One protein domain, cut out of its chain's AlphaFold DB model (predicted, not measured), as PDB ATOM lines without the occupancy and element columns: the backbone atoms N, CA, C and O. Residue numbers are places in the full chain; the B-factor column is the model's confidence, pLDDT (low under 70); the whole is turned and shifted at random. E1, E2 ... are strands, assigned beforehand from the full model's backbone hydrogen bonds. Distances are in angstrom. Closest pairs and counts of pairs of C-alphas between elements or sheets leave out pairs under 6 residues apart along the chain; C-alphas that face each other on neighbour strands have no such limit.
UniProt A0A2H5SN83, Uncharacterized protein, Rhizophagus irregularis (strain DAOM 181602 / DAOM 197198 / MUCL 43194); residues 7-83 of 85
ATOM      1  N   CYS A   7      38.841  60.373  -3.440       89.62
ATOM      2  CA  CYS A   7      39.192  61.597  -4.140       89.62
ATOM      3  C   CYS A   7      37.959  62.479  -4.338       89.62
ATOM      4  O   CYS A   7      36.817  62.095  -4.088       89.62
ATOM      5  N   ARG A   8      38.213  63.728  -4.699       91.31
ATOM      6  CA  ARG A   8      37.203  64.740  -4.961       91.31
ATOM      7  C   ARG A   8      37.511  65.344  -6.318       91.31
ATOM      8  O   ARG A   8      38.626  65.828  -6.524       91.31
ATOM      9  N   LEU A   9      36.532  65.305  -7.213       91.44
ATOM     10  CA  LEU A   9      36.614  65.881  -8.548       91.44
ATOM     11  C   LEU A   9      35.485  66.892  -8.694       91.44
ATOM     12  O   LEU A   9      34.324  66.518  -8.570       91.44
ATOM     13  N   TRP A  10      35.794  68.161  -8.934       92.88
ATOM     14  CA  TRP A  10      34.768  69.192  -9.088       92.88
ATOM     15  C   TRP A  10      35.111  70.178 -10.188       92.88
ATOM     16  O   TRP A  10      36.270  70.319 -10.572       92.88
ATOM     17  N   VAL A  11      34.084  70.852 -10.689       92.81
ATOM     18  CA  VAL A  11      34.189  71.837 -11.761       92.81
ATOM     19  C   VAL A  11      33.773  73.193 -11.225       92.81
ATOM     20  O   VAL A  11      32.738  73.292 -10.559       92.81
ATOM     21  N   THR A  12      34.559  74.223 -11.519       93.56
ATOM     22  CA  THR A  12      34.209  75.616 -11.244       93.56
ATOM     23  C   THR A  12      34.070  76.436 -12.521       93.56
ATOM     24  O   THR A  12      34.697  76.124 -13.534       93.56
ATOM     25  N   ASP A  13      33.223  77.465 -12.481       91.19
ATOM     26  CA  ASP A  13      33.147  78.491 -13.524       91.19
ATOM     27  C   ASP A  13      34.315  79.496 -13.417       91.19
ATOM     28  O   ASP A  13      35.117  79.464 -12.479       91.19
ATOM     29  N   GLN A  14      34.377  80.453 -14.345       88.31
ATOM     30  CA  GLN A  14      35.345  81.560 -14.308       88.31
ATOM     31  C   GLN A  14      35.308  82.418 -13.022       88.31
ATOM     32  O   GLN A  14      36.248  83.163 -12.751       88.31
ATOM     33  N   ASN A  15      34.232  82.339 -12.235       89.62
ATOM     34  CA  ASN A  15      34.061  83.064 -10.978       89.62
ATOM     35  C   ASN A  15      34.441  82.207  -9.753       89.62
ATOM     36  O   ASN A  15      34.230  82.638  -8.620       89.62
ATOM     37  N   ASN A  16      35.016  81.014  -9.954       88.06
ATOM     38  CA  ASN A  16      35.293  80.002  -8.927       88.06
ATOM     39  C   ASN A  16      34.039  79.442  -8.225       88.06
ATOM     40  O   ASN A  16      34.147  78.852  -7.146       88.06
ATOM     41  N   ASN A  17      32.853  79.574  -8.822       91.56
ATOM     42  CA  ASN A  17      31.650  78.920  -8.318       91.56
ATOM     43  C   ASN A  17      31.652  77.458  -8.746       91.56
ATOM     44  O   ASN A  17      31.819  77.160  -9.926       91.56
ATOM     45  N   GLN A  18      31.426  76.539  -7.807       92.56
ATOM     46  CA  GLN A  18      31.274  75.125  -8.140       92.56
ATOM     47  C   GLN A  18      29.977  74.908  -8.932       92.56
ATOM     48  O   GLN A  18      28.886  75.097  -8.400       92.56
ATOM     49  N   ILE A  19      30.109  74.479 -10.187       92.12
ATOM     50  CA  ILE A  19      28.985  74.237 -11.108       92.12
ATOM     51  C   ILE A  19      28.700  72.748 -11.329       92.12
ATOM     52  O   ILE A  19      27.593  72.397 -11.728       92.12
ATOM     53  N   ALA A  20      29.668  71.862 -11.053       91.50
ATOM     54  CA  ALA A  20      29.483  70.410 -11.125       91.50
ATOM     55  C   ALA A  20      30.483  69.613 -10.270       91.50
ATOM     56  O   ALA A  20      31.456  70.139  -9.722       91.50
ATOM     57  N   GLY A  21      30.229  68.307 -10.175       90.25
ATOM     58  CA  GLY A  21      31.086  67.328  -9.513       90.25
ATOM     59  C   GLY A  21      30.863  67.230  -8.003       90.25
ATOM     60  O   GLY A  21      29.754  67.386  -7.497       90.25
ATOM     61  N   ASP A  22      31.927  66.914  -7.279       90.25
ATOM     62  CA  ASP A  22      31.882  66.489  -5.888       90.25
ATOM     63  C   ASP A  22      31.920  67.625  -4.878       90.25
ATOM     64  O   ASP A  22      32.820  68.469  -4.872       90.25
ATOM     65  N   HIS A  23      31.014  67.558  -3.910       87.94
ATOM     66  CA  HIS A  23      31.077  68.374  -2.697       87.94
ATOM     67  C   HIS A  23      31.894  67.687  -1.591       87.94
ATOM     68  O   HIS A  23      32.529  68.353  -0.773       87.94
ATOM     69  N   HIS A  24      31.950  66.354  -1.612       88.94
ATOM     70  CA  HIS A  24      32.648  65.525  -0.631       88.94
ATOM     71  C   HIS A  24      33.542  64.493  -1.320       88.94
ATOM     72  O   HIS A  24      33.345  64.159  -2.483       88.94
ATOM     73  N   TYR A  25      34.532  63.976  -0.597       89.56
ATOM     74  CA  TYR A  25      35.369  62.892  -1.101       89.56
ATOM     75  C   TYR A  25      34.532  61.624  -1.331       89.56
ATOM     76  O   TYR A  25      33.730  61.249  -0.474       89.56
ATOM     77  N   HIS A  26      34.756  60.938  -2.443       87.56
ATOM     78  CA  HIS A  26      34.151  59.647  -2.781       87.56
ATOM     79  C   HIS A  26      35.247  58.641  -3.131       87.56
ATOM     80  O   HIS A  26      36.394  59.036  -3.324       87.56
ATOM     81  N   ASP A  27      34.917  57.355  -3.181       85.69
ATOM     82  CA  ASP A  27      35.892  56.309  -3.493       85.69
ATOM     83  C   ASP A  27      36.365  56.428  -4.947       85.69
ATOM     84  O   ASP A  27      35.548  56.471  -5.869       85.69
ATOM     85  N   CYS A  28      37.685  56.477  -5.151       80.94
ATOM     86  CA  CYS A  28      38.299  56.649  -6.479       80.94
ATOM     87  C   CYS A  28      38.982  55.389  -7.015       80.94
ATOM     88  O   CYS A  28      39.673  55.411  -8.041       80.94
ATOM     89  N   ASP A  29      38.696  54.285  -6.330       73.25
ATOM     90  CA  ASP A  29      39.051  52.916  -6.678       73.25
ATOM     91  C   ASP A  29      38.138  52.363  -7.785       73.25
ATOM     92  O   ASP A  29      38.460  51.368  -8.433       73.25
ATOM     93  N   SER A  30      36.985  52.997  -8.009       68.81
ATOM     94  CA  SER A  30      36.016  52.563  -9.008       68.81
ATOM     95  C   SER A  30      36.460  52.985 -10.411       68.81
ATOM     96  O   SER A  30      36.616  54.172 -10.688       68.81
ATOM     97  N   ASN A  31      36.590  52.027 -11.334       69.31
ATOM     98  CA  ASN A  31      36.799  52.278 -12.772       69.31
ATOM     99  C   ASN A  31      35.546  52.836 -13.476       69.31
ATOM    100  O   ASN A  31      35.389  52.694 -14.685       69.31
ATOM    101  N   THR A  32      34.631  53.452 -12.728       74.25
ATOM    102  CA  THR A  32      33.400  54.009 -13.283       74.25
ATOM    103  C   THR A  32      33.675  55.423 -13.796       74.25
ATOM    104  O   THR A  32      34.096  56.275 -13.008       74.25
ATOM    105  N   PRO A  33      33.426  55.708 -15.089       76.62
ATOM    106  CA  PRO A  33      33.536  57.058 -15.622       76.62
ATOM    107  C   PRO A  33      32.583  58.007 -14.898       76.62
ATOM    108  O   PRO A  33      31.406  57.699 -14.694       76.62
ATOM    109  N   LYS A  34      33.084  59.184 -14.529       81.56
ATOM    110  CA  LYS A  34      32.285  60.219 -13.879       81.56
ATOM    111  C   LYS A  34      31.893  61.291 -14.882       81.56
ATOM    112  O   LYS A  34      32.645  62.229 -15.126       81.56
ATOM    113  N   ASN A  35      30.692  61.151 -15.428       84.31
ATOM    114  CA  ASN A  35      30.132  62.135 -16.346       84.31
ATOM    115  C   ASN A  35      29.599  63.333 -15.555       84.31
ATOM    116  O   ASN A  35      28.774  63.177 -14.654       84.31
ATOM    117  N   MET A  36      30.085  64.527 -15.885       85.44
ATOM    118  CA  MET A  36      29.667  65.781 -15.265       85.44
ATOM    119  C   MET A  36      29.036  66.665 -16.334       85.44
ATOM    120  O   MET A  36      29.730  67.151 -17.218       85.44
ATOM    121  N   THR A  37      27.725  66.874 -16.248       85.62
ATOM    122  CA  THR A  37      26.996  67.786 -17.135       85.62
ATOM    123  C   THR A  37      26.653  69.055 -16.365       85.62
ATOM    124  O   THR A  37      26.129  68.982 -15.254       85.62
ATOM    125  N   PHE A  38      26.952  70.215 -16.944       85.38
ATOM    126  CA  PHE A  38      26.684  71.531 -16.364       85.38
ATOM    127  C   PHE A  38      26.237  72.519 -17.451       85.38
ATOM    128  O   PHE A  38      26.401  72.228 -18.639       85.38
ATOM    129  N   PRO A  39      25.632  73.664 -17.076       81.38
ATOM    130  CA  PRO A  39      25.226  74.687 -18.033       81.38
ATOM    131  C   PRO A  39      26.397  75.160 -18.890       81.38
ATOM    132  O   PRO A  39      27.542  75.184 -18.435       81.38
ATOM    133  N   ASN A  40      26.095  75.581 -20.119       76.44
ATOM    134  CA  ASN A  40      27.110  76.081 -21.035       76.44
ATOM    135  C   ASN A  40      27.804  77.303 -20.412       76.44
ATOM    136  O   ASN A  40      27.191  78.358 -20.241       76.44
ATOM    137  N   THR A  41      29.057  77.115 -20.011       81.19
ATOM    138  CA  THR A  41      29.860  78.102 -19.291       81.19
ATOM    139  C   THR A  41      31.014  78.490 -20.208       81.19
ATOM    140  O   THR A  41      31.669  77.591 -20.735       81.19
ATOM    141  N   PRO A  42      31.276  79.792 -20.431       81.00
ATOM    142  CA  PRO A  42      32.270  80.228 -21.410       81.00
ATOM    143  C   PRO A  42      33.672  79.698 -21.101       81.00
ATOM    144  O   PRO A  42      34.410  79.393 -22.030       81.00
ATOM    145  N   ASN A  43      34.005  79.571 -19.813       90.12
ATOM    146  CA  ASN A  43      35.235  78.965 -19.326       90.12
ATOM    147  C   ASN A  43      34.954  78.184 -18.040       90.12
ATOM    148  O   ASN A  43      34.303  78.703 -17.129       90.12
ATOM    149  N   TYR A  44      35.473  76.965 -17.944       91.12
ATOM    150  CA  TYR A  44      35.420  76.182 -16.713       91.12
ATOM    151  C   TYR A  44      36.782  75.587 -16.353       91.12
ATOM    152  O   TYR A  44      37.626  75.324 -17.215       91.12
ATOM    153  N   ARG A  45      36.980  75.337 -15.057       92.75
ATOM    154  CA  ARG A  45      38.153  74.653 -14.508       92.75
ATOM    155  C   ARG A  45      37.727  73.382 -13.810       92.75
ATOM    156  O   ARG A  45      36.745  73.361 -13.075       92.75
ATOM    157  N   ILE A  46      38.489  72.322 -14.013       92.38
ATOM    158  CA  ILE A  46      38.319  71.062 -13.297       92.38
ATOM    159  C   ILE A  46      39.403  70.954 -12.229       92.38
ATOM    160  O   ILE A  46      40.564  71.318 -12.436       92.38
ATOM    161  N   HIS A  47      39.014  70.426 -11.083       93.25
ATOM    162  CA  HIS A  47      39.849  70.312  -9.906       93.25
ATOM    163  C   HIS A  47      39.828  68.873  -9.424       93.25
ATOM    164  O   HIS A  47      38.762  68.269  -9.291       93.25
ATOM    165  N   ALA A  48      41.006  68.342  -9.121       92.69
ATOM    166  CA  ALA A  48      41.170  67.016  -8.555       92.69
ATOM    167  C   ALA A  48      41.940  67.093  -7.241       92.69
ATOM    168  O   ALA A  48      42.961  67.781  -7.139       92.69
ATOM    169  N   LYS A  49      41.483  66.350  -6.233       92.31
ATOM    170  CA  LYS A  49      42.201  66.185  -4.969       92.31
ATOM    171  C   LYS A  49      42.040  64.776  -4.425       92.31
ATOM    172  O   LYS A  49      40.933  64.253  -4.385       92.31
ATOM    173  N   VAL A  50      43.134  64.198  -3.947       90.88
ATOM    174  CA  VAL A  50      43.163  62.864  -3.339       90.88
ATOM    175  C   VAL A  50      43.245  62.999  -1.826       90.88
ATOM    176  O   VAL A  50      44.078  63.743  -1.303       90.88
ATOM    177  N   GLN A  51      42.367  62.302  -1.113       89.25
ATOM    178  CA  GLN A  51      42.335  62.285   0.342       89.25
ATOM    179  C   GLN A  51      43.595  61.598   0.881       89.25
ATOM    180  O   GLN A  51      43.994  60.544   0.399       89.25
ATOM    181  N   GLY A  52      44.237  62.213   1.877       84.19
ATOM    182  CA  GLY A  52      45.482  61.700   2.462       84.19
ATOM    183  C   GLY A  52      46.742  61.968   1.633       84.19
ATOM    184  O   GLY A  52      47.841  61.724   2.123       84.19
ATOM    185  N   SER A  53      46.619  62.512   0.417       86.88
ATOM    186  CA  SER A  53      47.782  62.925  -0.369       86.88
ATOM    187  C   SER A  53      48.374  64.227   0.163       86.88
ATOM    188  O   SER A  53      47.648  65.184   0.437       86.88
ATOM    189  N   THR A  54      49.703  64.296   0.247       84.56
ATOM    190  CA  THR A  54      50.437  65.542   0.528       84.56
ATOM    191  C   THR A  54      50.558  66.442  -0.703       84.56
ATOM    192  O   THR A  54      51.013  67.582  -0.597       84.56
ATOM    193  N   ARG A  55      50.150  65.959  -1.885       87.19
ATOM    194  CA  ARG A  55      50.158  66.754  -3.113       87.19
ATOM    195  C   ARG A  55      49.030  67.778  -3.108       87.19
ATOM    196  O   ARG A  55      47.913  67.510  -2.668       87.19
ATOM    197  N   GLN A  56      49.336  68.948  -3.655       88.75
ATOM    198  CA  GLN A  56      48.361  70.015  -3.846       88.75
ATOM    199  C   GLN A  56      47.245  69.590  -4.813       88.75
ATOM    200  O   GLN A  56      47.426  68.686  -5.636       88.75
ATOM    201  N   THR A  57      46.096  70.263  -4.705       92.06
ATOM    202  CA  THR A  57      44.992  70.146  -5.666       92.06
ATOM    203  C   THR A  57      45.526  70.379  -7.075       92.06
ATOM    204  O   THR A  57      46.285  71.319  -7.307       92.06
ATOM    205  N   LYS A  58      45.158  69.509  -8.015       92.81
ATOM    206  CA  LYS A  58      45.508  69.696  -9.421       92.81
ATOM    207  C   LYS A  58      44.346  70.381 -10.111       92.81
ATOM    208  O   LYS A  58      43.282  69.786 -10.255       92.81
ATOM    209  N   ASP A  59      44.599  71.598 -10.562       93.44
ATOM    210  CA  ASP A  59      43.648  72.374 -11.343       93.44
ATOM    211  C   ASP A  59      44.005  72.265 -12.832       93.44
ATOM    212  O   ASP A  59      45.187  72.244 -13.207       93.44
ATOM    213  N   ARG A  60      42.990  72.163 -13.689       92.50
ATOM    214  CA  ARG A  60      43.127  72.148 -15.151       92.50
ATOM    215  C   ARG A  60      42.058  73.047 -15.763       92.50
ATOM    216  O   ARG A  60      40.929  73.063 -15.284       92.50
ATOM    217  N   GLY A  61      42.428  73.782 -16.802       87.69
ATOM    218  CA  GLY A  61      41.584  74.764 -17.481       87.69
ATOM    219  C   GLY A  61      42.397  76.003 -17.869       87.69
ATOM    220  O   GLY A  61      43.617  76.009 -17.692       87.69
ATOM    221  N   ASP A  62      41.769  77.061 -18.377       90.88
ATOM    222  CA  ASP A  62      40.329  77.180 -18.667       90.88
ATOM    223  C   ASP A  62      39.911  76.385 -19.916       90.88
ATOM    224  O   ASP A  62      40.627  76.358 -20.916       90.88
ATOM    225  N   PHE A  63      38.754  75.723 -19.855       89.81
ATOM    226  CA  PHE A  63      38.183  74.947 -20.960       89.81
ATOM    227  C   PHE A  63      36.882  75.557 -21.472       89.81
ATOM    228  O   PHE A  63      36.103  76.098 -20.692       89.81
ATOM    229  N   ASN A  64      36.617  75.394 -22.769       86.81
ATOM    230  CA  ASN A  64      35.426  75.900 -23.462       86.81
ATOM    231  C   ASN A  64      34.681  74.821 -24.283       86.81
ATOM    232  O   ASN A  64      33.853  75.148 -25.130       86.81
ATOM    233  N   GLY A  65      34.987  73.541 -24.059       85.06
ATOM    234  CA  GLY A  65      34.388  72.399 -24.756       85.06
ATOM    235  C   GLY A  65      34.490  71.123 -23.926       85.06
ATOM    236  O   GLY A  65      34.969  71.175 -22.796       85.06
ATOM    237  N   ASP A  66      34.053  69.987 -24.463       86.06
ATOM    238  CA  ASP A  66      34.090  68.710 -23.744       86.06
ATOM    239  C   ASP A  66      35.532  68.224 -23.548       86.06
ATOM    240  O   ASP A  66      36.307  68.112 -24.501       86.06
ATOM    241  N   VAL A  67      35.892  67.907 -22.303       88.88
ATOM    242  CA  VAL A  67      37.200  67.338 -21.958       88.88
ATOM    243  C   VAL A  67      37.031  66.066 -21.149       88.88
ATOM    244  O   VAL A  67      36.093  65.924 -20.365       88.88
ATOM    245  N   CYS A  68      37.981  65.148 -21.294       89.06
ATOM    246  CA  CYS A  68      38.056  63.953 -20.468       89.06
ATOM    247  C   CYS A  68      39.402  63.912 -19.755       89.06
ATOM    248  O   CYS A  68      40.454  64.089 -20.372       89.06
ATOM    249  N   TYR A  69      39.358  63.686 -18.446       89.50
ATOM    250  CA  TYR A  69      40.540  63.590 -17.605       89.50
ATOM    251  C   TYR A  69      40.480  62.335 -16.759       89.50
ATOM    252  O   TYR A  69      39.428  61.942 -16.255       89.50
ATOM    253  N   HIS A  70      41.652  61.754 -16.553       87.81
ATOM    254  CA  HIS A  70      41.816  60.558 -15.766       87.81
ATOM    255  C   HIS A  70      42.721  60.833 -14.573       87.81
ATOM    256  O   HIS A  70      43.815  61.390 -14.695       87.81
ATOM    257  N   ILE A  71      42.240  60.430 -13.401       87.56
ATOM    258  CA  ILE A  71      43.007  60.448 -12.164       87.56
ATOM    259  C   ILE A  71      43.601  59.055 -11.927       87.56
ATOM    260  O   ILE A  71      42.872  58.061 -11.873       87.56
ATOM    261  N   HIS A  72      44.927  58.962 -11.820       87.06
ATOM    262  CA  HIS A  72      45.639  57.685 -11.672       87.06
ATOM    263  C   HIS A  72      46.875  57.775 -10.781       87.06
ATOM    264  O   HIS A  72      47.351  58.871 -10.484       87.06
ATOM    265  N   GLY A  73      47.361  56.612 -10.338       86.50
ATOM    266  CA  GLY A  73      48.499  56.463  -9.430       86.50
ATOM    267  C   GLY A  73      48.076  55.986  -8.041       86.50
ATOM    268  O   GLY A  73      47.132  55.209  -7.905       86.50
ATOM    269  N   ASP A  74      48.772  56.464  -7.013       86.19
ATOM    270  CA  ASP A  74      48.534  56.154  -5.600       86.19
ATOM    271  C   ASP A  74      48.436  57.436  -4.744       86.19
ATOM    272  O   ASP A  74      48.675  58.552  -5.213       86.19
ATOM    273  N   VAL A  75      48.077  57.301  -3.464       85.12
ATOM    274  CA  VAL A  75      47.909  58.444  -2.546       85.12
ATOM    275  C   VAL A  75      49.170  59.322  -2.416       85.12
ATOM    276  O   VAL A  75      49.059  60.543  -2.266       85.12
ATOM    277  N   GLY A  76      50.367  58.743  -2.507       83.44
ATOM    278  CA  GLY A  76      51.642  59.461  -2.456       83.44
ATOM    279  C   GLY A  76      52.055  60.039  -3.810       83.44
ATOM    280  O   GLY A  76      52.592  61.151  -3.883       83.44
ATOM    281  N   ASN A  77      51.767  59.324  -4.896       87.31
ATOM    282  CA  ASN A  77      52.145  59.722  -6.243       87.31
ATOM    283  C   ASN A  77      50.991  59.533  -7.234       87.31
ATOM    284  O   ASN A  77      50.807  58.467  -7.812       87.31
ATOM    285  N   TRP A  78      50.225  60.607  -7.441       90.12
ATOM    286  CA  TRP A  78      49.115  60.625  -8.390       90.12
ATOM    287  C   TRP A  78      49.237  61.723  -9.442       90.12
ATOM    288  O   TRP A  78      49.880  62.774  -9.242       90.12
ATOM    289  N   TRP A  79      48.543  61.474 -10.547       89.50
ATOM    290  CA  TRP A  79      48.485  62.296 -11.741       89.50
ATOM    291  C   TRP A  79      47.043  62.570 -12.163       89.50
ATOM    292  O   TRP A  79      46.102  61.898 -11.740       89.50
ATOM    293  N   PHE A  80      46.887  63.626 -12.957       91.12
ATOM    294  CA  PHE A  80      45.598  64.095 -13.441       91.12
ATOM    295  C   PHE A  80      45.793  64.654 -14.841       91.12
ATOM    296  O   PHE A  80      46.176  65.821 -15.024       91.12
ATOM    297  N   ASP A  81      45.592  63.759 -15.797       90.62
ATOM    298  CA  ASP A  81      46.029  63.915 -17.175       90.62
ATOM    299  C   ASP A  81      44.848  63.686 -18.121       90.62
ATOM    300  O   ASP A  81      43.913  62.956 -17.772       90.62
ATOM    301  N   PRO A  82      44.855  64.316 -19.304       88.44
ATOM    302  CA  PRO A  82      43.814  64.101 -20.296       88.44
ATOM    303  C   PRO A  82      43.860  62.653 -20.800       88.44
ATOM    304  O   PRO A  82      44.892  62.194 -21.286       88.44
ATOM    305  N   SER A  83      42.745  61.933 -20.684       80.38
ATOM    306  CA  SER A  83      42.586  60.585 -21.240       80.38
ATOM    307  C   SER A  83      41.111  60.310 -21.494       80.38
ATOM    308  O   SER A  83      40.309  60.408 -20.568       80.38
TER     309      SER A  83
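Overview. This is residues 7 to 83 of the 85 residues of an uncharacterized protein of Rhizophagus irregularis (strain DAOM 181602 / DAOM 197198 / MUCL 43194) (UniProt A0A2H5SN83). This is a small sandwich: a twisted sheet of four antiparallel strands, with the hairpin of E5 and E6 partly face to face with it as a second, two-stranded layer. A long loop, residues 22 to 43, runs round the outside of the body between E2 and E3. The printed part has 77 residues, with no named helix and six named strands, E1 to E6 in that order along the chain; the large sheet runs E2, E1, E3, E4, and the small one E5, E6, both antiparallel. The class is all strand, though named strands hold 34 of the 77 residues, under half. The whole is compact, with a radius of gyration of the C-alphas of 12.1 A and spans of 34 by 23 by 21 A.

Along the chain. Find C-alpha 7 at (39.192, 61.597, -4.140); there E1 begins, and it runs through residues 7 to 13 for 20.2 A. After a tight link, look at residues 18 to 21 for E2, 7.9 A long. Go on past the 22 residues of the long link to C-alpha 44 at (35.420, 76.182, -16.713), where E3 begins; it takes residues 44 to 50 and is 20.4 A long. A short link then brings you to E4, residues 58 to 63, 14.6 A long. E5 follows after a tight link, in residues 69 to 73, with 13.5 A from first to last C-alpha. After one more tight link you reach E6, residues 78 to 82, also 13.5 A long, which ends at C-alpha 82, at (43.814, 64.101, -20.296).

Arrangement. Begin with the larger sheet, where E1 and E3 are inner strands and E2 and E4 are edge strands. E1 and E3 are antiparallel, with 163 degrees between their directions; look at N 8 and O 49, 2.8 A apart and within hydrogen-bond range, and at N 47 and O 10, also 2.8 A. E1 and E2 form a hairpin at 144 degrees, where N 11 and O 20 are within hydrogen-bond range at 2.9 A. E3 and E4 form a hairpin at 165 degrees, with N 46 and O 60 within hydrogen-bond range at 2.8 A. From edge to edge of this sheet the strands' lines turn by 67 degrees. The chain changes to the second sheet at the link from E4 to E5. There E5 and E6 form a hairpin at 155 degrees, with N 70 and O 81 within hydrogen-bond range at 2.8 A. The two sheets make a sandwich, two sheets face to face: the parts that face each other are 10.1 A centre to centre, their best planes are 29 degrees apart, and their strands stand at 25 degrees. Look across it at Lys 58 of E4 and Phe 80 of E6, the closest C-alphas of the two strands, 6.9 A apart. E3 and E6 come closest at the C-alphas of Ala 48 and Phe 80, 7.2 A apart. E2 is apart from E5 and from E6.

Size, cuts and confidence. The C-alphas farthest apart are those of Asn 40, in the long link, and Gly 76, 35.0 A. The printed part has no cut, and it begins at residue 7 and ends at residue 83 of a chain of 85. The one long link joins E2 to E3; its C-alphas lie 8 to 18 A from the mean of the C-alphas. The mean pLDDT of the printed part is 87.3, and residues 30 to 31 are under 70.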